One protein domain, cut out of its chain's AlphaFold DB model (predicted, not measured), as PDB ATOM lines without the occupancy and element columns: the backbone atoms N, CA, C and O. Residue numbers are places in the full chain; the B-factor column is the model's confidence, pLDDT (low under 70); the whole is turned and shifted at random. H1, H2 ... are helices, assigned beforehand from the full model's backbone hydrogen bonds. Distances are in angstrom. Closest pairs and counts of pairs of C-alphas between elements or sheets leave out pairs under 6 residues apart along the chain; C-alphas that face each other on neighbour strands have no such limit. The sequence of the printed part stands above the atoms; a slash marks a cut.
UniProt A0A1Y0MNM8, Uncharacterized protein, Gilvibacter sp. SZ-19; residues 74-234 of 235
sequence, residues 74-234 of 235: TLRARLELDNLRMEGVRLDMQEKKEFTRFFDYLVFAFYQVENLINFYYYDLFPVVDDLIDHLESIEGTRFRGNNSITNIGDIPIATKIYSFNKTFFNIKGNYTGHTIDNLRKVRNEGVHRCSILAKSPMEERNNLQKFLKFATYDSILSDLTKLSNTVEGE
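AT A GLANCE: This is residues 74 to 234 of the 235 residues of an uncharacterized protein of Gilvibacter sp. SZ-19 (UniProt A0A1Y0MNM8). The long helix H2 has H1 on one side and H7 on another, three nearly aligned helices whose centres make a triangle, and the hairpin of H4 and H5 packs across H2 as a second layer. H3 lies by H4 at the far end of H2, H6 packs on H5 away from H2, and residues 191 to 196 and 198 to 203 stick out. The printed part has 161 residues, with seven named helices in the order H1 to H7 and no named strand, and its class is all helix. It is compact, with a radius of gyration of the C-alphas of 16.4 A, and spans 49 by 39 by 32 A.

IN THESE COORDINATES: H2, residues 98 to 124, is the longest helix at 39.2 A, from C-alpha 98 at (7.782, 13.548, 135.457) to C-alpha 124 at (30.348, 30.907, 108.538). H1, residues 74 to 91, measures 25.5 A and begins at C-alpha 74, (11.958, 32.047, 109.788). H7, residues 217 to 232, measures 22.2 A and ends at C-alpha 232, (26.089, 34.808, 119.145). H5, residues 176 to 190, measures 20.7 A, and H4, residues 157 to 168, 16.2 A. H6, residues 202 to 214, measures 18.7 A, and H3, residues 128 to 137, 14.3 A.

HOW THE PARTS SIT: H2 and H5 are the hubs, touching four helices each. H1 and H2 form a helical hairpin and touch at a shallow tilt of 19 degrees, opposite ways, with closest C-alphas Met 86 and Tyr 105, 5.1 A apart. H7 touches H2 at a shallow tilt of 6 degrees, the same way; the closest C-alphas, Tyr 120 and Val 231, are 6.3 A apart. H1 and H7 are close but not clearly touching. With residues 103 to 113 alone H2 touches H5, at a steep tilt of 63 degrees; the closest C-alphas, Val 107 and Arg 187, are 5.5 A apart. H4 and H5 form a helical hairpin, their closest C-alphas, Asn 165 and Gly 177, 5.2 A apart. H3 and H4 only just touch, with 3 pairs of C-alphas within 8 A, the closest being Leu 135 and Ser 163 at 6.5 A. H6 touches H5 with residues 208 to 211 alone; the closest C-alphas, Asn 182 and Leu 208, are 6.6 A apart. H2 and H6 are apart. Every O i to N i+4 pair is within hydrogen-bond range in H1, H2, H3, H4, H5 and H7, and 8 of 9 are in H6.

THE WHOLE: The C-alphas farthest apart, Met 93 and Asn 147, are 49.0 A apart. The printed part has no cut. The links H3 to H4, residues 138 to 156, and H5 to H6 are long. Mean pLDDT of the printed part is 82.7; residues 93 to 96, 171 to 173, 190 to 207 and 209 are under 70.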
ATOM      1  N   THR A  74      12.629  33.358 109.706       83.06
ATOM      2  CA  THR A  74      11.958  32.047 109.788       83.06
ATOM      3  C   THR A  74      12.661  31.103 110.760       83.06
ATOM      4  O   THR A  74      12.004  30.379 111.503       83.06
ATOM      5  N   LEU A  75      13.995  31.118 110.762       87.25
ATOM      6  CA  LEU A  75      14.805  30.301 111.659       87.25
ATOM      7  C   LEU A  75      14.671  30.785 113.102       87.25
ATOM      8  O   LEU A  75      14.412  29.980 113.991       87.25
ATOM      9  N   ARG A  76      14.751  32.103 113.305       88.38
ATOM     10  CA  ARG A  76      14.540  32.736 114.605       88.38
ATOM     11  C   ARG A  76      13.166  32.400 115.184       88.38
ATOM     12  O   ARG A  76      13.087  31.898 116.294       88.38
ATOM     13  N   ALA A  77      12.098  32.559 114.400       81.06
ATOM     14  CA  ALA A  77      10.744  32.218 114.841       81.06
ATOM     15  C   ALA A  77      10.596  30.730 115.210       81.06
ATOM     16  O   ALA A  77       9.849  30.384 116.122       81.06
ATOM     17  N   ARG A  78      11.308  29.830 114.515       87.62
ATOM     18  CA  ARG A  78      11.326  28.402 114.858       87.62
ATOM     19  C   ARG A  78      12.057  28.145 116.178       87.62
ATOM     20  O   ARG A  78      11.540  27.391 116.992       87.62
ATOM     21  N   LEU A  79      13.206  28.782 116.397       90.81
ATOM     22  CA  LEU A  79      13.960  28.688 117.650       90.81
ATOM     23  C   LEU A  79      13.159  29.228 118.839       90.81
ATOM     24  O   LEU A  79      13.064  28.556 119.863       90.81
ATOM     25  N   GLU A  80      12.513  30.383 118.673       86.81
ATOM     26  CA  GLU A  80      11.595  30.962 119.658       86.81
ATOM     27  C   GLU A  80      10.435  30.001 119.965       86.81
ATOM     28  O   GLU A  80      10.150  29.716 121.124       86.81
ATOM     29  N   LEU A  81       9.796  29.430 118.937       83.75
ATOM     30  CA  LEU A  81       8.709  28.463 119.112       83.75
ATOM     31  C   LEU A  81       9.167  27.202 119.858       83.75
ATOM     32  O   LEU A  81       8.448  26.703 120.724       83.75
ATOM     33  N   ASP A  82      10.336  26.665 119.517       90.06
ATOM     34  CA  ASP A  82      10.878  25.475 120.172       90.06
ATOM     35  C   ASP A  82      11.293  25.775 121.622       90.06
ATOM     36  O   ASP A  82      11.090  24.927 122.491       90.06
ATOM     37  N   ASN A  83      11.760  26.993 121.916       91.69
ATOM     38  CA  ASN A  83      12.008  27.459 123.282       91.69
ATOM     39  C   ASN A  83      10.710  27.578 124.093       91.69
ATOM     40  O   ASN A  83      10.623  27.040 125.194       91.69
ATOM     41  N   LEU A  84       9.666  28.176 123.514       86.62
ATOM     42  CA  LEU A  84       8.345  28.265 124.141       86.62
ATOM     43  C   LEU A  84       7.735  26.885 124.398       86.62
ATOM     44  O   LEU A  84       7.100  26.669 125.426       86.62
ATOM     45  N   ARG A  85       7.928  25.927 123.484       89.00
ATOM     46  CA  ARG A  85       7.505  24.531 123.682       89.00
ATOM     47  C   ARG A  85       8.289  23.863 124.801       89.00
ATOM     48  O   ARG A  85       7.683  23.206 125.641       89.00
ATOM     49  N   MET A  86       9.604  24.055 124.826       92.44
ATOM     50  CA  MET A  86      10.477  23.555 125.883       92.44
ATOM     51  C   MET A  86      10.025  24.083 127.258       92.44
ATOM     52  O   MET A  86       9.736  23.291 128.153       92.44
ATOM     53  N   GLU A  87       9.861  25.396 127.422       89.88
ATOM     54  CA  GLU A  87       9.370  25.986 128.677       89.88
ATOM     55  C   GLU A  87       7.915  25.608 128.980       89.88
ATOM     56  O   GLU A  87       7.552  25.357 130.130       89.88
ATOM     57  N   GLY A  88       7.080  25.466 127.951       87.12
ATOM     58  CA  GLY A  88       5.702  25.002 128.090       87.12
ATOM     59  C   GLY A  88       5.621  23.602 128.695       87.12
ATOM     60  O   GLY A  88       4.815  23.374 129.593       87.12
ATOM     61  N   VAL A  89       6.500  22.687 128.271       88.00
ATOM     62  CA  VAL A  89       6.613  21.341 128.853       88.00
ATOM     63  C   VAL A  89       7.063  21.403 130.306       88.00
ATOM     64  O   VAL A  89       6.496  20.711 131.145       88.00
ATOM     65  N   ARG A  90       8.038  22.255 130.640       85.56
ATOM     66  CA  ARG A  90       8.486  22.445 132.031       85.56
ATOM     67  C   ARG A  90       7.343  22.904 132.937       85.56
ATOM     68  O   ARG A  90       7.223  22.443 134.072       85.56
ATOM     69  N   LEU A  91       6.505  23.805 132.430       81.56
ATOM     70  CA  LEU A  91       5.335  24.308 133.136       81.56
ATOM     71  C   LEU A  91       4.156  23.331 133.087       81.56
ATOM     72  O   LEU A  91       3.199  23.525 133.836       81.56
ATOM     73  N   ASP A  92       4.173  22.289 132.249       77.12
ATOM     74  CA  ASP A  92       3.048  21.370 132.117       77.12
ATOM     75  C   ASP A  92       2.857  20.518 133.383       77.12
ATOM     76  O   ASP A  92       3.647  19.641 133.697       77.12
ATOM     77  N   MET A  93       1.780  20.764 134.124       68.06
ATOM     78  CA  MET A  93       1.450  20.061 135.366       68.06
ATOM     79  C   MET A  93       0.362  19.011 135.111       68.06
ATOM     80  O   MET A  93      -0.073  18.353 136.056       68.06
ATOM     81  N   GLN A  94      -0.106  18.881 133.860       65.56
ATOM     82  CA  GLN A  94      -1.041  17.837 133.479       65.56
ATOM     83  C   GLN A  94      -0.338  16.487 133.294       65.56
ATOM     84  O   GLN A  94      -0.879  15.442 133.661       65.56
ATOM     85  N   GLU A  95       0.878  16.468 132.749       65.94
ATOM     86  CA  GLU A  95       1.624  15.217 132.635       65.94
ATOM     87  C   GLU A  95       1.969  14.680 134.035       65.94
ATOM     88  O   GLU A  95       2.785  15.236 134.770       65.94
ATOM     89  N   LYS A  96       1.328  13.569 134.419       61.34
ATOM     90  CA  LYS A  96       1.511  12.934 135.733       61.34
ATOM     91  C   LYS A  96       2.857  12.215 135.838       61.34
ATOM     92  O   LYS A  96       3.280  11.870 136.941       61.34
ATOM     93  N   LYS A  97       3.518  11.940 134.708       75.06
ATOM     94  CA  LYS A  97       4.817  11.266 134.648       75.06
ATOM     95  C   LYS A  97       5.938  12.271 134.412       75.06
ATOM     96  O   LYS A  97       6.262  12.589 133.271       75.06
ATOM     97  N   GLU A  98       6.619  12.647 135.494       77.50
ATOM     98  CA  GLU A  98       7.782  13.548 135.457       77.50
ATOM     99  C   GLU A  98       8.826  13.138 134.415       77.50
ATOM    100  O   GLU A  98       9.361  13.973 133.698       77.50
ATOM    101  N   PHE A  99       9.092  11.836 134.301       78.31
ATOM    102  CA  PHE A  99      10.075  11.327 133.351       78.31
ATOM    103  C   PHE A  99       9.685  11.604 131.895       78.31
ATOM    104  O   PHE A  99      10.544  11.970 131.103       78.31
ATOM    105  N   THR A 100       8.407  11.443 131.540       79.56
ATOM    106  CA  THR A 100       7.916  11.740 130.186       79.56
ATOM    107  C   THR A 100       8.023  13.233 129.904       79.56
ATOM    108  O   THR A 100       8.557  13.626 128.874       79.56
ATOM    109  N   ARG A 101       7.601  14.063 130.862       83.44
ATOM    110  CA  ARG A 101       7.685  15.520 130.756       83.44
ATOM    111  C   ARG A 101       9.126  15.994 130.571       83.44
ATOM    112  O   ARG A 101       9.430  16.738 129.645       83.44
ATOM    113  N   PHE A 102      10.043  15.506 131.403       86.38
ATOM    114  CA  PHE A 102      11.455  15.845 131.274       86.38
ATOM    115  C   PHE A 102      12.045  15.324 129.961       86.38
ATOM    116  O   PHE A 102      12.846  16.003 129.328       86.38
ATOM    117  N   PHE A 103      11.624  14.147 129.503       85.81
ATOM    118  CA  PHE A 103      12.042  13.621 128.211       85.81
ATOM    119  C   PHE A 103      11.644  14.551 127.054       85.81
ATOM    120  O   PHE A 103      12.494  14.895 126.231       85.81
ATOM    121  N   ASP A 104      10.391  15.002 127.015       86.81
ATOM    122  CA  ASP A 104       9.911  15.931 125.989       86.81
ATOM    123  C   ASP A 104      10.664  17.269 126.050       86.81
ATOM    124  O   ASP A 104      11.038  17.820 125.012       86.81
ATOM    125  N   TYR A 105      10.994  17.741 127.257       91.50
ATOM    126  CA  TYR A 105      11.841  18.919 127.452       91.50
ATOM    127  C   TYR A 105      13.213  18.757 126.778       91.50
ATOM    128  O   TYR A 105      13.654  19.641 126.046       91.50
ATOM    129  N   LEU A 106      13.871  17.606 126.963       91.69
ATOM    130  CA  LEU A 106      15.162  17.306 126.333       91.69
ATOM    131  C   LEU A 106      15.059  17.235 124.801       91.69
ATOM    132  O   LEU A 106      15.987  17.642 124.101       91.69
ATOM    133  N   VAL A 107      13.942  16.739 124.265       90.38
ATOM    134  CA  VAL A 107      13.710  16.691 122.813       90.38
ATOM    135  C   VAL A 107      13.566  18.100 122.233       90.38
ATOM    136  O   VAL A 107      14.230  18.413 121.245       90.38
ATOM    137  N   PHE A 108      12.766  18.972 122.857       92.25
ATOM    138  CA  PHE A 108      12.642  20.368 122.416       92.25
ATOM    139  C   PHE A 108      13.942  21.162 122.597       92.25
ATOM    140  O   PHE A 108      14.276  21.992 121.749       92.25
ATOM    141  N   ALA A 109      14.721  20.875 123.644       94.88
ATOM    142  CA  ALA A 109      16.066  21.425 123.798       94.88
ATOM    143  C   ALA A 109      16.982  20.996 122.637       94.88
ATOM    144  O   ALA A 109      17.710  21.817 122.082       94.88
ATOM    145  N   PHE A 110      16.913  19.731 122.208       94.81
ATOM    146  CA  PHE A 110      17.716  19.252 121.084       94.81
ATOM    147  C   PHE A 110      17.357  19.922 119.749       94.81
ATOM    148  O   PHE A 110      18.257  20.210 118.964       94.81
ATOM    149  N   TYR A 111      16.081  20.214 119.477       93.75
ATOM    150  CA  TYR A 111      15.714  20.938 118.250       93.75
ATOM    151  C   TYR A 111      16.329  22.339 118.191       93.75
ATOM    152  O   TYR A 111      16.735  22.789 117.117       93.75
ATOM    153  N   GLN A 112      16.461  23.008 119.339       95.50
ATOM    154  CA  GLN A 112      17.164  24.289 119.426       95.50
ATOM    155  C   GLN A 112      18.663  24.113 119.150       95.50
ATOM    156  O   GLN A 112      19.208  24.815 118.302       95.50
ATOM    157  N   VAL A 113      19.306  23.116 119.772       95.50
ATOM    158  CA  VAL A 113      20.713  22.752 119.506       95.50
ATOM    159  C   VAL A 113      20.962  22.506 118.016       95.50
ATOM    160  O   VAL A 113      21.913  23.038 117.448       95.50
ATOM    161  N   GLU A 114      20.126  21.685 117.381       94.31
ATOM    162  CA  GLU A 114      20.284  21.309 115.978       94.31
ATOM    163  C   GLU A 114      20.192  22.529 115.056       94.31
ATOM    164  O   GLU A 114      21.043  22.706 114.183       94.31
ATOM    165  N   ASN A 115      19.203  23.397 115.275       93.56
ATOM    166  CA  ASN A 115      19.025  24.607 114.478       93.56
ATOM    167  C   ASN A 115      20.145  25.634 114.708       93.56
ATOM    168  O   ASN A 115      20.624  26.201 113.729       93.56
ATOM    169  N   LEU A 116      20.604  25.836 115.948       95.56
ATOM    170  CA  LEU A 116      21.714  26.749 116.263       95.56
ATOM    171  C   LEU A 116      23.033  26.301 115.630       95.56
ATOM    172  O   LEU A 116      23.742  27.101 115.029       95.56
ATOM    173  N   ILE A 117      23.355  25.010 115.716       95.06
ATOM    174  CA  ILE A 117      24.589  24.479 115.128       95.06
ATOM    175  C   ILE A 117      24.519  24.512 113.599       95.06
ATOM    176  O   ILE A 117      25.510  24.824 112.942       95.06
ATOM    177  N   ASN A 118      23.356  24.209 113.014       93.69
ATOM    178  CA  ASN A 118      23.172  24.342 111.571       93.69
ATOM    179  C   ASN A 118      23.300  25.800 111.117       93.69
ATOM    180  O   ASN A 118      23.915  26.036 110.084       93.69
ATOM    181  N   PHE A 119      22.759  26.752 111.882       93.88
ATOM    182  CA  PHE A 119      22.909  28.183 111.623       93.88
ATOM    183  C   PHE A 119      24.377  28.607 111.627       93.88
ATOM    184  O   PHE A 119      24.840  29.169 110.642       93.88
ATOM    185  N   TYR A 120      25.108  28.262 112.690       94.94
ATOM    186  CA  TYR A 120      26.525  28.584 112.843       94.94
ATOM    187  C   TYR A 120      27.350  28.165 111.617       94.94
ATOM    188  O   TYR A 120      28.051  28.982 111.024       94.94
ATOM    189  N   TYR A 121      27.223  26.905 111.183       94.25
ATOM    190  CA  TYR A 121      27.965  26.427 110.013       94.25
ATOM    191  C   TYR A 121      27.422  26.967 108.687       94.25
ATOM    192  O   TYR A 121      28.187  27.071 107.735       94.25
ATOM    193  N   TYR A 122      26.130  27.294 108.607       92.00
ATOM    194  CA  TYR A 122      25.539  27.885 107.407       92.00
ATOM    195  C   TYR A 122      26.058  29.292 107.135       92.00
ATOM    196  O   TYR A 122      26.359  29.612 105.989       92.00
ATOM    197  N   ASP A 123      26.166  30.111 108.175       91.19
ATOM    198  CA  ASP A 123      26.571  31.503 108.023       91.19
ATOM    199  C   ASP A 123      28.095  31.637 107.859       91.19
ATOM    200  O   ASP A 123      28.564  32.341 106.966       91.19
ATOM    201  N   LEU A 124      28.882  30.875 108.634       91.00
ATOM    202  CA  LEU A 124      30.348  30.907 108.538       91.00
ATOM    203  C   LEU A 124      30.914  30.211 107.298       91.00
ATOM    204  O   LEU A 124      31.994  30.582 106.837       91.00
ATOM    205  N   PHE A 125      30.212  29.214 106.750       91.19
ATOM    206  CA  PHE A 125      30.651  28.482 105.560       91.19
ATOM    207  C   PHE A 125      29.567  28.497 104.473       91.19
ATOM    208  O   PHE A 125      28.865  27.501 104.269       91.19
ATOM    209  N   PRO A 126      29.442  29.605 103.717       86.38
ATOM    210  CA  PRO A 126      28.495  29.696 102.606       86.38
ATOM    211  C   PRO A 126      28.790  28.690 101.484       86.38
ATOM    212  O   PRO A 126      27.895  28.318 100.722       86.38
ATOM    213  N   VAL A 127      30.053  28.265 101.367       90.06
ATOM    214  CA  VAL A 127      30.523  27.263 100.408       90.06
ATOM    215  C   VAL A 127      30.641  25.915 101.119       90.06
ATOM    216  O   VAL A 127      31.354  25.774 102.110       90.06
ATOM    217  N   VAL A 128      29.930  24.909 100.604       87.81
ATOM    218  CA  VAL A 128      29.847  23.575 101.228       87.81
ATOM    219  C   VAL A 128      31.197  22.855 101.230       87.81
ATOM    220  O   VAL A 128      31.500  22.161 102.196       87.81
ATOM    221  N   ASP A 129      32.015  23.045 100.195       88.31
ATOM    222  CA  ASP A 129      33.347  22.437 100.119       88.31
ATOM    223  C   ASP A 129      34.264  22.965 101.236       88.31
ATOM    224  O   ASP A 129      34.887  22.170 101.936       88.31
ATOM    225  N   ASP A 130      34.235  24.274 101.516       91.81
ATOM    226  CA  ASP A 130      34.994  24.879 102.622       91.81
ATOM    227  C   ASP A 130      34.556  24.311 103.985       91.81
ATOM    228  O   ASP A 130      35.379  24.074 104.874       91.81
ATOM    229  N   LEU A 131      33.252  24.051 104.154       92.81
ATOM    230  CA  LEU A 131      32.731  23.390 105.349       92.81
ATOM    231  C   LEU A 131      33.245  21.951 105.467       92.81
ATOM    232  O   LEU A 131      33.594  21.513 106.562       92.81
ATOM    233  N   ILE A 132      33.268  21.198 104.366       92.19
ATOM    234  CA  ILE A 132      33.785  19.826 104.354       92.19
ATOM    235  C   ILE A 132      35.257  19.829 104.765       92.19
ATOM    236  O   ILE A 132      35.612  19.114 105.705       92.19
ATOM    237  N   ASP A 133      36.074  20.676 104.140       92.31
ATOM    238  CA  ASP A 133      37.501  20.806 104.435       92.31
ATOM    239  C   ASP A 133      37.733  21.180 105.906       92.31
ATOM    240  O   ASP A 133      38.554  20.567 106.600       92.31
ATOM    241  N   HIS A 134      36.947  22.126 106.430       92.69
ATOM    242  CA  HIS A 134      36.983  22.480 107.844       92.69
ATOM    243  C   HIS A 134      36.686  21.269 108.738       92.69
ATOM    244  O   HIS A 134      37.475  20.958 109.633       92.69
ATOM    245  N   LEU A 135      35.590  20.547 108.488       92.94
ATOM    246  CA  LEU A 135      35.179  19.396 109.298       92.94
ATOM    247  C   LEU A 135      36.153  18.214 109.210       92.94
ATOM    248  O   LEU A 135      36.242  17.436 110.164       92.94
ATOM    249  N   GLU A 136      36.869  18.057 108.096       93.12
ATOM    250  CA  GLU A 136      37.923  17.052 107.931       93.12
ATOM    251  C   GLU A 136      39.214  17.415 108.670       93.12
ATOM    252  O   GLU A 136      39.915  16.517 109.148       93.12
ATOM    253  N   SER A 137      39.505  18.714 108.794       92.19
ATOM    254  CA  SER A 137      40.698  19.229 109.475       92.19
ATOM    255  C   SER A 137      40.651  19.094 111.005       92.19
ATOM    256  O   SER A 137      41.693  19.142 111.662       92.19
ATOM    257  N   ILE A 138      39.461  18.891 111.587       91.12
ATOM    258  CA  ILE A 138      39.281  18.771 113.040       91.12
ATOM    259  C   ILE A 138      40.012  17.541 113.589       91.12
ATOM    260  O   ILE A 138      39.756  16.397 113.206       91.12
ATOM    261  N   GLU A 139      40.878  17.759 114.579       87.19
ATOM    262  CA  GLU A 139      41.642  16.686 115.212       87.19
ATOM    263  C   GLU A 139      40.726  15.602 115.818       87.19
ATOM    264  O   GLU A 139      39.849  15.871 116.643       87.19
ATOM    265  N   GLY A 140      40.958  14.344 115.429       83.56
ATOM    266  CA  GLY A 140      40.215  13.184 115.931       83.56
ATOM    267  C   GLY A 140      38.869  12.935 115.243       83.56
ATOM    268  O   GLY A 140      38.186  11.963 115.587       83.56
ATOM    269  N   THR A 141      38.496  13.753 114.254       88.44
ATOM    270  CA  THR A 141      37.315  13.504 113.425       88.44
ATOM    271  C   THR A 141      37.493  12.252 112.561       88.44
ATOM    272  O   THR A 141      38.573  11.958 112.046       88.44
ATOM    273  N   ARG A 142      36.405  11.496 112.385       86.88
ATOM    274  CA  ARG A 142      36.318  10.393 111.407       86.88
ATOM    275  C   ARG A 142      35.537  10.789 110.159       86.88
ATOM    276  O   ARG A 142      35.331   9.955 109.282       86.88
ATOM    277  N   PHE A 143      35.046  12.023 110.115       90.38
ATOM    278  CA  PHE A 143      34.277  12.511 108.990       90.38
ATOM    279  C   PHE A 143      35.172  12.633 107.762       90.38
ATOM    280  O   PHE A 143      36.290  13.135 107.854       90.38
ATOM    281  N   ARG A 144      34.667  12.139 106.636       89.50
ATOM    282  CA  ARG A 144      35.247  12.342 105.317       89.50
ATOM    283  C   ARG A 144      34.123  12.741 104.379       89.50
ATOM    284  O   ARG A 144      33.093  12.058 104.347       89.50
ATOM    285  N   GLY A 145      34.310  13.851 103.686       84.06
ATOM    286  CA  GLY A 145      33.409  14.335 102.666       84.06
ATOM    287  C   GLY A 145      33.245  13.303 101.561       84.06
ATOM    288  O   GLY A 145      34.116  12.471 101.298       84.06
ATOM    289  N   ASN A 146      32.088  13.332 100.918       84.75
ATOM    290  CA  ASN A 146      31.859  12.571  99.707       84.75
ATOM    291  C   ASN A 146      31.066  13.430  98.721       84.75
ATOM    292  O   ASN A 146      30.415  14.401  99.101       84.75
ATOM    293  N   ASN A 147      31.059  13.018  97.456       80.62
ATOM    294  CA  ASN A 147      30.393  13.762  96.384       80.62
ATOM    295  C   ASN A 147      28.853  13.784  96.505       80.62
ATOM    296  O   ASN A 147      28.190  14.340  95.635       80.62
ATOM    297  N   SER A 148      28.267  13.136  97.523       83.12
ATOM    298  CA  SER A 148      26.820  13.169  97.777       83.12
ATOM    299  C   SER A 148      26.394  14.299  98.716       83.12
ATOM    300  O   SER A 148      25.200  14.554  98.836       83.12
ATOM    301  N   ILE A 149      27.347  14.979  99.363       86.44
ATOM    302  CA  ILE A 149      27.074  16.141 100.208       86.44
ATOM    303  C   ILE A 149      26.943  17.359  99.299       86.44
ATOM    304  O   ILE A 149      27.909  17.809  98.694       86.44
ATOM    305  N   THR A 150      25.727  17.876  99.199       83.25
ATOM    306  CA  THR A 150      25.384  19.039  98.367       83.25
ATOM    307  C   THR A 150      24.947  20.234  99.198       83.25
ATOM    308  O   THR A 150      24.971  21.368  98.728       83.25
ATOM    309  N   ASN A 151      24.525  19.990 100.438       84.81
ATOM    310  CA  ASN A 151      24.076  21.011 101.367       84.81
ATOM    311  C   ASN A 151      24.448  20.645 102.814       84.81
ATOM    312  O   ASN A 151      24.741  19.495 103.142       84.81
ATOM    313  N   ILE A 152      24.377  21.627 103.713       83.81
ATOM    314  CA  ILE A 152      24.691  21.461 105.145       83.81
ATOM    315  C   ILE A 152      23.793  20.430 105.841       83.81
ATOM    316  O   ILE A 152      24.214  19.804 106.818       83.81
ATOM    317  N   GLY A 153      22.563  20.240 105.364       83.81
ATOM    318  CA  GLY A 153      21.627  19.236 105.871       83.81
ATOM    319  C   GLY A 153      22.063  17.798 105.587       83.81
ATOM    320  O   GLY A 153      21.757  16.918 106.390       83.81
ATOM    321  N   ASP A 154      22.837  17.570 104.522       86.62
ATOM    322  CA  ASP A 154      23.381  16.248 104.178       86.62
ATOM    323  C   ASP A 154      24.479  15.812 105.165       86.62
ATOM    324  O   ASP A 154      24.751  14.621 105.335       86.62
ATOM    325  N   ILE A 155      25.099  16.772 105.860       90.44
ATOM    326  CA  ILE A 155      26.125  16.505 106.867       90.44
ATOM    327  C   ILE A 155      25.450  16.025 108.161       90.44
ATOM    328  O   ILE A 155      24.616  16.743 108.731       90.44
ATOM    329  N   PRO A 156      25.848  14.863 108.714       90.94
ATOM    330  CA  PRO A 156      25.299  14.370 109.969       90.94
ATOM    331  C   PRO A 156      25.463  15.377 111.113       90.94
ATOM    332  O   PRO A 156      26.564  15.858 111.391       90.94
ATOM    333  N   ILE A 157      24.382  15.635 111.856       91.38
ATOM    334  CA  ILE A 157      24.412  16.555 113.007       91.38
ATOM    335  C   ILE A 157      25.430  16.139 114.078       91.38
ATOM    336  O   ILE A 157      26.027  16.987 114.728       91.38
ATOM    337  N   ALA A 158      25.700  14.837 114.213       90.31
ATOM    338  CA  ALA A 158      26.724  14.323 115.120       90.31
ATOM    339  C   ALA A 158      28.131  14.852 114.787       90.31
ATOM    340  O   ALA A 158      28.879  15.197 115.697       90.31
ATOM    341  N   THR A 159      28.470  14.957 113.497       91.62
ATOM    342  CA  THR A 159      29.749  15.512 113.033       91.62
ATOM    343  C   THR A 159      29.851  16.996 113.360       91.62
ATOM    344  O   THR A 159      30.874  17.452 113.871       91.62
ATOM    345  N   LYS A 160      28.771  17.743 113.106       93.69
ATOM    346  CA  LYS A 160      28.697  19.181 113.380       93.69
ATOM    347  C   LYS A 160      28.821  19.469 114.880       93.69
ATOM    348  O   LYS A 160      29.636  20.299 115.267       93.69
ATOM    349  N   ILE A 161      28.106  18.716 115.723       92.88
ATOM    350  CA  ILE A 161      28.213  18.785 117.192       92.88
ATOM    351  C   ILE A 161      29.629  18.454 117.662       92.88
ATOM    352  O   ILE A 161      30.176  19.175 118.491       92.88
ATOM    353  N   TYR A 162      30.230  17.376 117.152       91.38
ATOM    354  CA  TYR A 162      31.586  16.990 117.541       91.38
ATOM    355  C   TYR A 162      32.587  18.111 117.255       91.38
ATOM    356  O   TYR A 162      33.348  18.496 118.140       91.38
ATOM    357  N   SER A 163      32.536  18.651 116.039       91.81
ATOM    358  CA  SER A 163      33.431  19.713 115.582       91.81
ATOM    359  C   SER A 163      33.210  20.998 116.379       91.81
ATOM    360  O   SER A 163      34.161  21.552 116.917       91.81
ATOM    361  N   PHE A 164      31.951  21.387 116.601       93.38
ATOM    362  CA  PHE A 164      31.607  22.563 117.404       93.38
ATOM    363  C   PHE A 164      32.114  22.430 118.849       93.38
ATOM    364  O   PHE A 164      32.777  23.317 119.380       93.38
ATOM    365  N   ASN A 165      31.879  21.274 119.478       91.56
ATOM    366  CA  ASN A 165      32.354  20.993 120.831       91.56
ATOM    367  C   ASN A 165      33.885  20.999 120.924       91.56
ATOM    368  O   ASN A 165      34.431  21.391 121.953       91.56
ATOM    369  N   LYS A 166      34.586  20.557 119.875       89.31
ATOM    370  CA  LYS A 166      36.050  20.598 119.808       89.31
ATOM    371  C   LYS A 166      36.599  22.014 119.671       89.31
ATOM    372  O   LYS A 166      37.654  22.287 120.235       89.31
ATOM    373  N   THR A 167      35.883  22.894 118.989       89.38
ATOM    374  CA  THR A 167      36.268  24.299 118.856       89.38
ATOM    375  C   THR A 167      36.014  25.065 120.155       89.38
ATOM    376  O   THR A 167      36.927  25.690 120.686       89.38
ATOM    377  N   PHE A 168      34.813  24.951 120.733       89.69
ATOM    378  CA  PHE A 168      34.377  25.854 121.806       89.69
ATOM    379  C   PHE A 168      34.341  25.234 123.208       89.69
ATOM    380  O   PHE A 168      34.473  25.934 124.211       89.69
ATOM    381  N   PHE A 169      34.190  23.912 123.319       87.62
ATOM    382  CA  PHE A 169      33.952  23.224 124.599       87.62
ATOM    383  C   PHE A 169      35.001  22.148 124.928       87.62
ATOM    384  O   PHE A 169      34.759  21.268 125.750       87.62
ATOM    385  N   ASN A 170      36.198  22.234 124.341       74.62
ATOM    386  CA  ASN A 170      37.295  21.267 124.524       74.62
ATOM    387  C   ASN A 170      38.006  21.369 125.893       74.62
ATOM    388  O   ASN A 170      38.951  20.635 126.182       74.62
ATOM    389  N   ILE A 171      37.571  22.287 126.757       64.44
ATOM    390  CA  ILE A 171      38.173  22.509 128.073       64.44
ATOM    391  C   ILE A 171      37.736  21.395 129.032       64.44
ATOM    392  O   ILE A 171      36.543  21.144 129.221       64.44
ATOM    393  N   LYS A 172      38.708  20.749 129.695       59.44
ATOM    394  CA  LYS A 172      38.446  19.780 130.774       59.44
ATOM    395  C   LYS A 172      37.520  20.406 131.824       59.44
ATOM    396  O   LYS A 172      37.891  21.383 132.465       59.44
ATOM    397  N   GLY A 173      36.341  19.814 132.013       58.66
ATOM    398  CA  GLY A 173      35.331  20.281 132.969       58.66
ATOM    399  C   GLY A 173      34.186  21.088 132.350       58.66
ATOM    400  O   GLY A 173      33.238  21.410 133.063       58.66
ATOM    401  N   ASN A 174      34.218  21.376 131.043       70.06
ATOM    402  CA  ASN A 174      33.060  21.937 130.361       70.06
ATOM    403  C   ASN A 174      32.053  20.826 130.014       70.06
ATOM    404  O   ASN A 174      32.214  20.074 129.053       70.06
ATOM    405  N   TYR A 175      31.009  20.712 130.833       80.31
ATOM    406  CA  TYR A 175      29.960  19.709 130.654       80.31
ATOM    407  C   TYR A 175      28.969  20.052 129.535       80.31
ATOM    408  O   TYR A 175      28.281  19.148 129.069       80.31
ATOM    409  N   THR A 176      28.944  21.293 129.037       86.06
ATOM    410  CA  THR A 176      27.989  21.745 128.012       86.06
ATOM    411  C   THR A 176      28.105  20.924 126.726       86.06
ATOM    412  O   THR A 176      27.099  20.426 126.223       86.06
ATOM    413  N   GLY A 177      29.325  20.655 126.245       85.31
ATOM    414  CA  GLY A 177      29.528  19.794 125.073       85.31
ATOM    415  C   GLY A 177      29.035  18.353 125.283       85.31
ATOM    416  O   GLY A 177      28.460  17.743 124.376       85.31
ATOM    417  N   HIS A 178      29.189  17.813 126.497       86.38
ATOM    418  CA  HIS A 178      28.657  16.495 126.856       86.38
ATOM    419  C   HIS A 178      27.128  16.487 126.930       86.38
ATOM    420  O   HIS A 178      26.506  15.536 126.456       86.38
ATOM    421  N   THR A 179      26.524  17.535 127.492       89.19
ATOM    422  CA  THR A 179      25.070  17.723 127.525       89.19
ATOM    423  C   THR A 179      24.504  17.743 126.109       89.19
ATOM    424  O   THR A 179      23.598  16.971 125.812       89.19
ATOM    425  N   ILE A 180      25.096  18.530 125.206       90.75
ATOM    426  CA  ILE A 180      24.690  18.637 123.796       90.75
ATOM    427  C   ILE A 180      24.717  17.270 123.087       90.75
ATOM    428  O   ILE A 180      23.740  16.884 122.440       90.75
ATOM    429  N   ASP A 181      25.799  16.492 123.227       88.31
ATOM    430  CA  ASP A 181      25.863  15.152 122.620       88.31
ATOM    431  C   ASP A 181      24.874  14.168 123.272       88.31
ATOM    432  O   ASP A 181      24.291  13.322 122.589       88.31
ATOM    433  N   ASN A 182      24.620  14.288 124.578       88.56
ATOM    434  CA  ASN A 182      23.609  13.473 125.248       88.56
ATOM    435  C   ASN A 182      22.186  13.830 124.799       88.56
ATOM    436  O   ASN A 182      21.405  12.909 124.577       88.56
ATOM    437  N   LEU A 183      21.855  15.106 124.578       90.56
ATOM    438  CA  LEU A 183      20.559  15.524 124.021       90.56
ATOM    439  C   LEU A 183      20.299  14.872 122.656       90.56
ATOM    440  O   LEU A 183      19.216  14.332 122.419       90.56
ATOM    441  N   ARG A 184      21.323  14.804 121.794       89.81
ATOM    442  CA  ARG A 184      21.252  14.070 120.518       89.81
ATOM    443  C   ARG A 184      20.927  12.590 120.725       89.81
ATOM    444  O   ARG A 184      20.086  12.038 120.016       89.81
ATOM    445  N   LYS A 185      21.590  11.935 121.684       86.12
ATOM    446  CA  LYS A 185      21.341  10.520 122.016       86.12
ATOM    447  C   LYS A 185      19.925  10.317 122.546       86.12
ATOM    448  O   LYS A 185      19.244   9.419 122.070       86.12
ATOM    449  N   VAL A 186      19.461  11.177 123.455       83.06
ATOM    450  CA  VAL A 186      18.087  11.156 123.983       83.06
ATOM    451  C   VAL A 186      17.075  11.254 122.846       83.06
ATOM    452  O   VAL A 186      16.179  10.419 122.761       83.06
ATOM    453  N   ARG A 187      17.248  12.207 121.922       83.19
ATOM    454  CA  ARG A 187      16.363  12.337 120.759       83.19
ATOM    455  C   ARG A 187      16.392  11.089 119.877       83.19
ATOM    456  O   ARG A 187      15.335  10.621 119.463       83.19
ATOM    457  N   ASN A 188      17.572  10.540 119.588       77.88
ATOM    458  CA  ASN A 188      17.701   9.341 118.751       77.88
ATOM    459  C   ASN A 188      17.055   8.102 119.395       77.88
ATOM    460  O   ASN A 188      16.397   7.334 118.701       77.88
ATOM    461  N   GLU A 189      17.160   7.944 120.714       70.31
ATOM    462  CA  GLU A 189      16.489   6.877 121.472       70.31
ATOM    463  C   GLU A 189      14.969   7.116 121.600       70.31
ATOM    464  O   GLU A 189      14.176   6.173 121.588       70.31
ATOM    465  N   GLY A 190      14.535   8.379 121.657       58.22
ATOM    466  CA  GLY A 190      13.124   8.785 121.687       58.22
ATOM    467  C   GLY A 190      12.323   8.373 120.466       58.22
ATOM    468  O   GLY A 190      11.171   7.952 120.587       58.22
ATOM    469  N   VAL A 191      12.958   8.419 119.293       50.44
ATOM    470  CA  VAL A 191      12.381   7.933 118.030       50.44
ATOM    471  C   VAL A 191      12.020   6.440 118.120       50.44
ATOM    472  O   VAL A 191      11.089   5.991 117.455       50.44
ATOM    473  N   HIS A 192      12.664   5.682 119.013       45.16
ATOM    474  CA  HIS A 192      12.413   4.256 119.227       45.16
ATOM    475  C   HIS A 192      11.424   3.936 120.363       45.16
ATOM    476  O   HIS A 192      11.350   2.772 120.767       45.16
ATOM    477  N   ARG A 193      10.663   4.933 120.866       44.75
ATOM    478  CA  ARG A 193       9.642   4.811 121.935       44.75
ATOM    479  C   ARG A 193       9.978   3.698 122.933       44.75
ATOM    480  O   ARG A 193       9.344   2.648 122.939       44.75
ATOM    481  N   CYS A 194      10.980   3.934 123.776       45.38
ATOM    482  CA  CYS A 194      11.131   3.233 125.053       45.38
ATOM    483  C   CYS A 194      10.999   1.690 124.977       45.38
ATOM    484  O   CYS A 194      10.182   1.088 125.669       45.38
ATOM    485  N   SER A 195      11.806   1.032 124.136       40.19
ATOM    486  CA  SER A 195      11.911  -0.442 124.109       40.19
ATOM    487  C   SER A 195      13.346  -0.981 124.278       40.19
ATOM    488  O   SER A 195      13.534  -2.183 124.467       40.19
ATOM    489  N   ILE A 196      14.374  -0.115 124.278       42.19
ATOM    490  CA  ILE A 196      15.795  -0.513 124.140       42.19
ATOM    491  C   ILE A 196      16.695  -0.117 125.329       42.19
ATOM    492  O   ILE A 196      17.881  -0.440 125.338       42.19
ATOM    493  N   LEU A 197      16.144   0.342 126.462       45.91
ATOM    494  CA  LEU A 197      16.895   0.253 127.735       45.91
ATOM    495  C   LEU A 197      17.309  -1.207 128.077       45.91
ATOM    496  O   LEU A 197      18.119  -1.427 128.978       45.91
ATOM    497  N   ALA A 198      16.820  -2.198 127.315       42.62
ATOM    498  CA  ALA A 198      17.193  -3.607 127.374       42.62
ATOM    499  C   ALA A 198      18.315  -4.071 126.407       42.62
ATOM    500  O   ALA A 198      18.893  -5.122 126.688       42.62
ATOM    501  N   LYS A 199      18.676  -3.367 125.311       42.31
ATOM    502  CA  LYS A 199      19.450  -3.998 124.200       42.31
ATOM    503  C   LYS A 199      20.746  -3.332 123.679       42.31
ATOM    504  O   LYS A 199      21.350  -3.917 122.790       42.31
ATOM    505  N   SER A 200      21.248  -2.227 124.244       42.91
ATOM    506  CA  SER A 200      22.560  -1.638 123.843       42.91
ATOM    507  C   SER A 200      23.703  -1.879 124.853       42.91
ATOM    508  O   SER A 200      23.397  -2.180 126.016       42.91
ATOM    509  N   PRO A 201      24.993  -1.803 124.439       45.59
ATOM    510  CA  PRO A 201      26.167  -2.189 125.235       45.59
ATOM    511  C   PRO A 201      26.299  -1.428 126.567       45.59
ATOM    512  O   PRO A 201      25.840  -0.300 126.732       45.59
ATOM    513  N   MET A 202      26.908  -2.091 127.554       48.31
ATOM    514  CA  MET A 202      26.802  -1.768 128.987       48.31
ATOM    515  C   MET A 202      27.391  -0.397 129.389       48.31
ATOM    516  O   MET A 202      26.948   0.191 130.375       48.31
ATOM    517  N   GLU A 203      28.344   0.147 128.625       47.88
ATOM    518  CA  GLU A 203      29.022   1.418 128.934       47.88
ATOM    519  C   GLU A 203      28.242   2.667 128.493       47.88
ATOM    520  O   GLU A 203      28.153   3.638 129.249       47.88
ATOM    521  N   GLU A 204      27.606   2.645 127.318       49.56
ATOM    522  CA  GLU A 204      26.789   3.770 126.835       49.56
ATOM    523  C   GLU A 204      25.513   3.945 127.671       49.56
ATOM    524  O   GLU A 204      25.102   5.081 127.937       49.56
ATOM    525  N   ARG A 205      24.956   2.839 128.200       52.47
ATOM    526  CA  ARG A 205      23.883   2.882 129.211       52.47
ATOM    527  C   ARG A 205      24.303   3.686 130.429       52.47
ATOM    528  O   ARG A 205      23.523   4.510 130.889       52.47
ATOM    529  N   ASN A 206      25.519   3.484 130.933       59.78
ATOM    530  CA  ASN A 206      25.961   4.150 132.153       59.78
ATOM    531  C   ASN A 206      26.004   5.668 131.986       59.78
ATOM    532  O   ASN A 206      25.596   6.374 132.900       59.78
ATOM    533  N   ASN A 207      26.458   6.187 130.846       65.75
ATOM    534  CA  ASN A 207      26.591   7.633 130.665       65.75
ATOM    535  C   ASN A 207      25.248   8.317 130.392       65.75
ATOM    536  O   ASN A 207      24.969   9.341 131.011       65.75
ATOM    537  N   LEU A 208      24.389   7.732 129.550       71.50
ATOM    538  CA  LEU A 208      23.058   8.285 129.285       71.50
ATOM    539  C   LEU A 208      22.135   8.162 130.507       71.50
ATOM    540  O   LEU A 208      21.417   9.101 130.831       71.50
ATOM    541  N   GLN A 209      22.186   7.041 131.235       69.19
ATOM    542  CA  GLN A 209      21.428   6.886 132.481       69.19
ATOM    543  C   GLN A 209      21.943   7.819 133.576       69.19
ATOM    544  O   GLN A 209      21.138   8.388 134.304       69.19
ATOM    545  N   LYS A 210      23.265   8.019 133.690       73.69
ATOM    546  CA  LYS A 210      23.822   9.038 134.593       73.69
ATOM    547  C   LYS A 210      23.349  10.430 134.190       73.69
ATOM    548  O   LYS A 210      22.901  11.166 135.058       73.69
ATOM    549  N   PHE A 211      23.389  10.769 132.902       83.12
ATOM    550  CA  PHE A 211      22.875  12.042 132.405       83.12
ATOM    551  C   PHE A 211      21.411  12.240 132.801       83.12
ATOM    552  O   PHE A 211      21.107  13.199 133.494       83.12
ATOM    553  N   LEU A 212      20.526  11.291 132.488       81.00
ATOM    554  CA  LEU A 212      19.105  11.376 132.852       81.00
ATOM    555  C   LEU A 212      18.856  11.384 134.370       81.00
ATOM    556  O   LEU A 212      17.826  11.876 134.814       81.00
ATOM    557  N   LYS A 213      19.780  10.841 135.171       78.06
ATOM    558  CA  LYS A 213      19.696  10.849 136.638       78.06
ATOM    559  C   LYS A 213      20.086  12.197 137.253       78.06
ATOM    560  O   LYS A 213      19.587  12.520 138.327       78.06
ATOM    561  N   PHE A 214      21.010  12.929 136.632       82.12
ATOM    562  CA  PHE A 214      21.586  14.154 137.201       82.12
ATOM    563  C   PHE A 214      21.171  15.433 136.473       82.12
ATOM    564  O   PHE A 214      21.250  16.506 137.065       82.12
ATOM    565  N   ALA A 215      20.744  15.340 135.215       86.88
ATOM    566  CA  ALA A 215      20.265  16.481 134.457       86.88
ATOM    567  C   ALA A 215      18.953  17.002 135.052       86.88
ATOM    568  O   ALA A 215      18.055  16.241 135.408       86.88
ATOM    569  N   THR A 216      18.853  18.320 135.127       90.44
ATOM    570  CA  THR A 216      17.665  19.062 135.556       90.44
ATOM    571  C   THR A 216      17.260  20.056 134.475       90.44
ATOM    572  O   THR A 216      18.097  20.436 133.652       90.44
ATOM    573  N   TYR A 217      16.010  20.530 134.499       91.12
ATOM    574  CA  TYR A 217      15.539  21.598 133.605       91.12
ATOM    575  C   TYR A 217      16.515  22.787 133.585       91.12
ATOM    576  O   TYR A 217      16.963  23.201 132.520       91.12
ATOM    577  N   ASP A 218      16.941  23.250 134.763       91.69
ATOM    578  CA  ASP A 218      17.861  24.385 134.892       91.69
ATOM    579  C   ASP A 218      19.255  24.095 134.323       91.69
ATOM    580  O   ASP A 218      19.850  24.963 133.686       91.69
ATOM    581  N   SER A 219      19.782  22.877 134.507       93.12
ATOM    582  CA  SER A 219      21.088  22.520 133.935       93.12
ATOM    583  C   SER A 219      21.064  22.530 132.405       93.12
ATOM    584  O   SER A 219      22.004  23.013 131.780       93.12
ATOM    585  N   ILE A 220      19.966  22.055 131.808       94.44
ATOM    586  CA  ILE A 220      19.801  21.997 130.356       94.44
ATOM    587  C   ILE A 220      19.618  23.401 129.798       94.44
ATOM    588  O   ILE A 220      20.277  23.750 128.823       94.44
ATOM    589  N   LEU A 221      18.788  24.224 130.443       94.25
ATOM    590  CA  LEU A 221      18.607  25.616 130.050       94.25
ATOM    591  C   LEU A 221      19.924  26.399 130.138       94.25
ATOM    592  O   LEU A 221      20.254  27.144 129.218       94.25
ATOM    593  N   SER A 222      20.707  26.200 131.203       93.94
ATOM    594  CA  SER A 222      22.020  26.835 131.358       93.94
ATOM    595  C   SER A 222      22.979  26.443 130.232       93.94
ATOM    596  O   SER A 222      23.630  27.308 129.648       93.94
ATOM    597  N   ASP A 223      23.051  25.155 129.895       94.25
ATOM    598  CA  ASP A 223      23.911  24.663 128.820       94.25
ATOM    599  C   ASP A 223      23.438  25.124 127.431       94.25
ATOM    600  O   ASP A 223      24.266  25.477 126.591       94.25
ATOM    601  N   LEU A 224      22.126  25.205 127.201       94.94
ATOM    602  CA  LEU A 224      21.563  25.731 125.959       94.94
ATOM    603  C   LEU A 224      21.792  27.242 125.816       94.94
ATOM    604  O   LEU A 224      22.116  27.716 124.731       94.94
ATOM    605  N   THR A 225      21.704  27.991 126.916       95.00
ATOM    606  CA  THR A 225      22.023  29.428 126.945       95.00
ATOM    607  C   THR A 225      23.496  29.654 126.625       95.00
ATOM    608  O   THR A 225      23.823  30.492 125.794       95.00
ATOM    609  N   LYS A 226      24.405  28.865 127.219       94.50
ATOM    610  CA  LYS A 226      25.834  28.925 126.872       94.50
ATOM    611  C   LYS A 226      26.066  28.632 125.394       94.50
ATOM    612  O   LYS A 226      26.871  29.324 124.780       94.50
ATOM    613  N   LEU A 227      25.383  27.630 124.828       94.94
ATOM    614  CA  LEU A 227      25.450  27.349 123.393       94.94
ATOM    615  C   LEU A 227      25.003  28.563 122.573       94.94
ATOM    616  O   LEU A 227      25.753  28.979 121.698       94.94
ATOM    617  N   SER A 228      23.836  29.142 122.876       95.50
ATOM    618  CA  SER A 228      23.326  30.323 122.163       95.50
ATOM    619  C   SER A 228      24.313  31.488 122.233       95.50
ATOM    620  O   SER A 228      24.709  31.998 121.197       95.50
ATOM    621  N   ASN A 229      24.808  31.824 123.428       94.56
ATOM    622  CA  ASN A 229      25.771  32.915 123.611       94.56
ATOM    623  C   ASN A 229      27.111  32.647 122.904       94.56
ATOM    624  O   ASN A 229      27.784  33.577 122.477       94.56
ATOM    625  N   THR A 230      27.526  31.378 122.805       94.44
ATOM    626  CA  THR A 230      28.740  31.005 122.060       94.44
ATOM    627  C   THR A 230      28.538  31.227 120.566       94.44
ATOM    628  O   THR A 230      29.435  31.727 119.910       94.44
ATOM    629  N   VAL A 231      27.365  30.867 120.036       93.94
ATOM    630  CA  VAL A 231      27.023  31.108 118.628       93.94
ATOM    631  C   VAL A 231      26.891  32.605 118.357       93.94
ATOM    632  O   VAL A 231      27.425  33.076 117.366       93.94
ATOM    633  N   GLU A 232      26.225  33.351 119.238       94.75
ATOM    634  CA  GLU A 232      26.089  34.808 119.145       94.75
ATOM    635  C   GLU A 232      27.445  35.516 119.123       94.75
ATOM    636  O   GLU A 232      27.632  36.419 118.323       94.75
ATOM    637  N   GLY A 233      28.410  35.086 119.943       92.75
ATOM    638  CA  GLY A 233      29.740  35.705 120.007       92.75
ATOM    639  C   GLY A 233      30.573  35.615 118.722       92.75
ATOM    640  O   GLY A 233      31.620  36.256 118.645       92.75
ATOM    641  N   GLU A 234      30.126  34.839 117.736       92.44
ATOM    642  CA  GLU A 234      30.785  34.674 116.438       92.44
ATOM    643  C   GLU A 234      30.178  35.581 115.342       92.44
ATOM    644  O   GLU A 234      30.682  35.576 114.217       92.44
TER     645      GLU A 234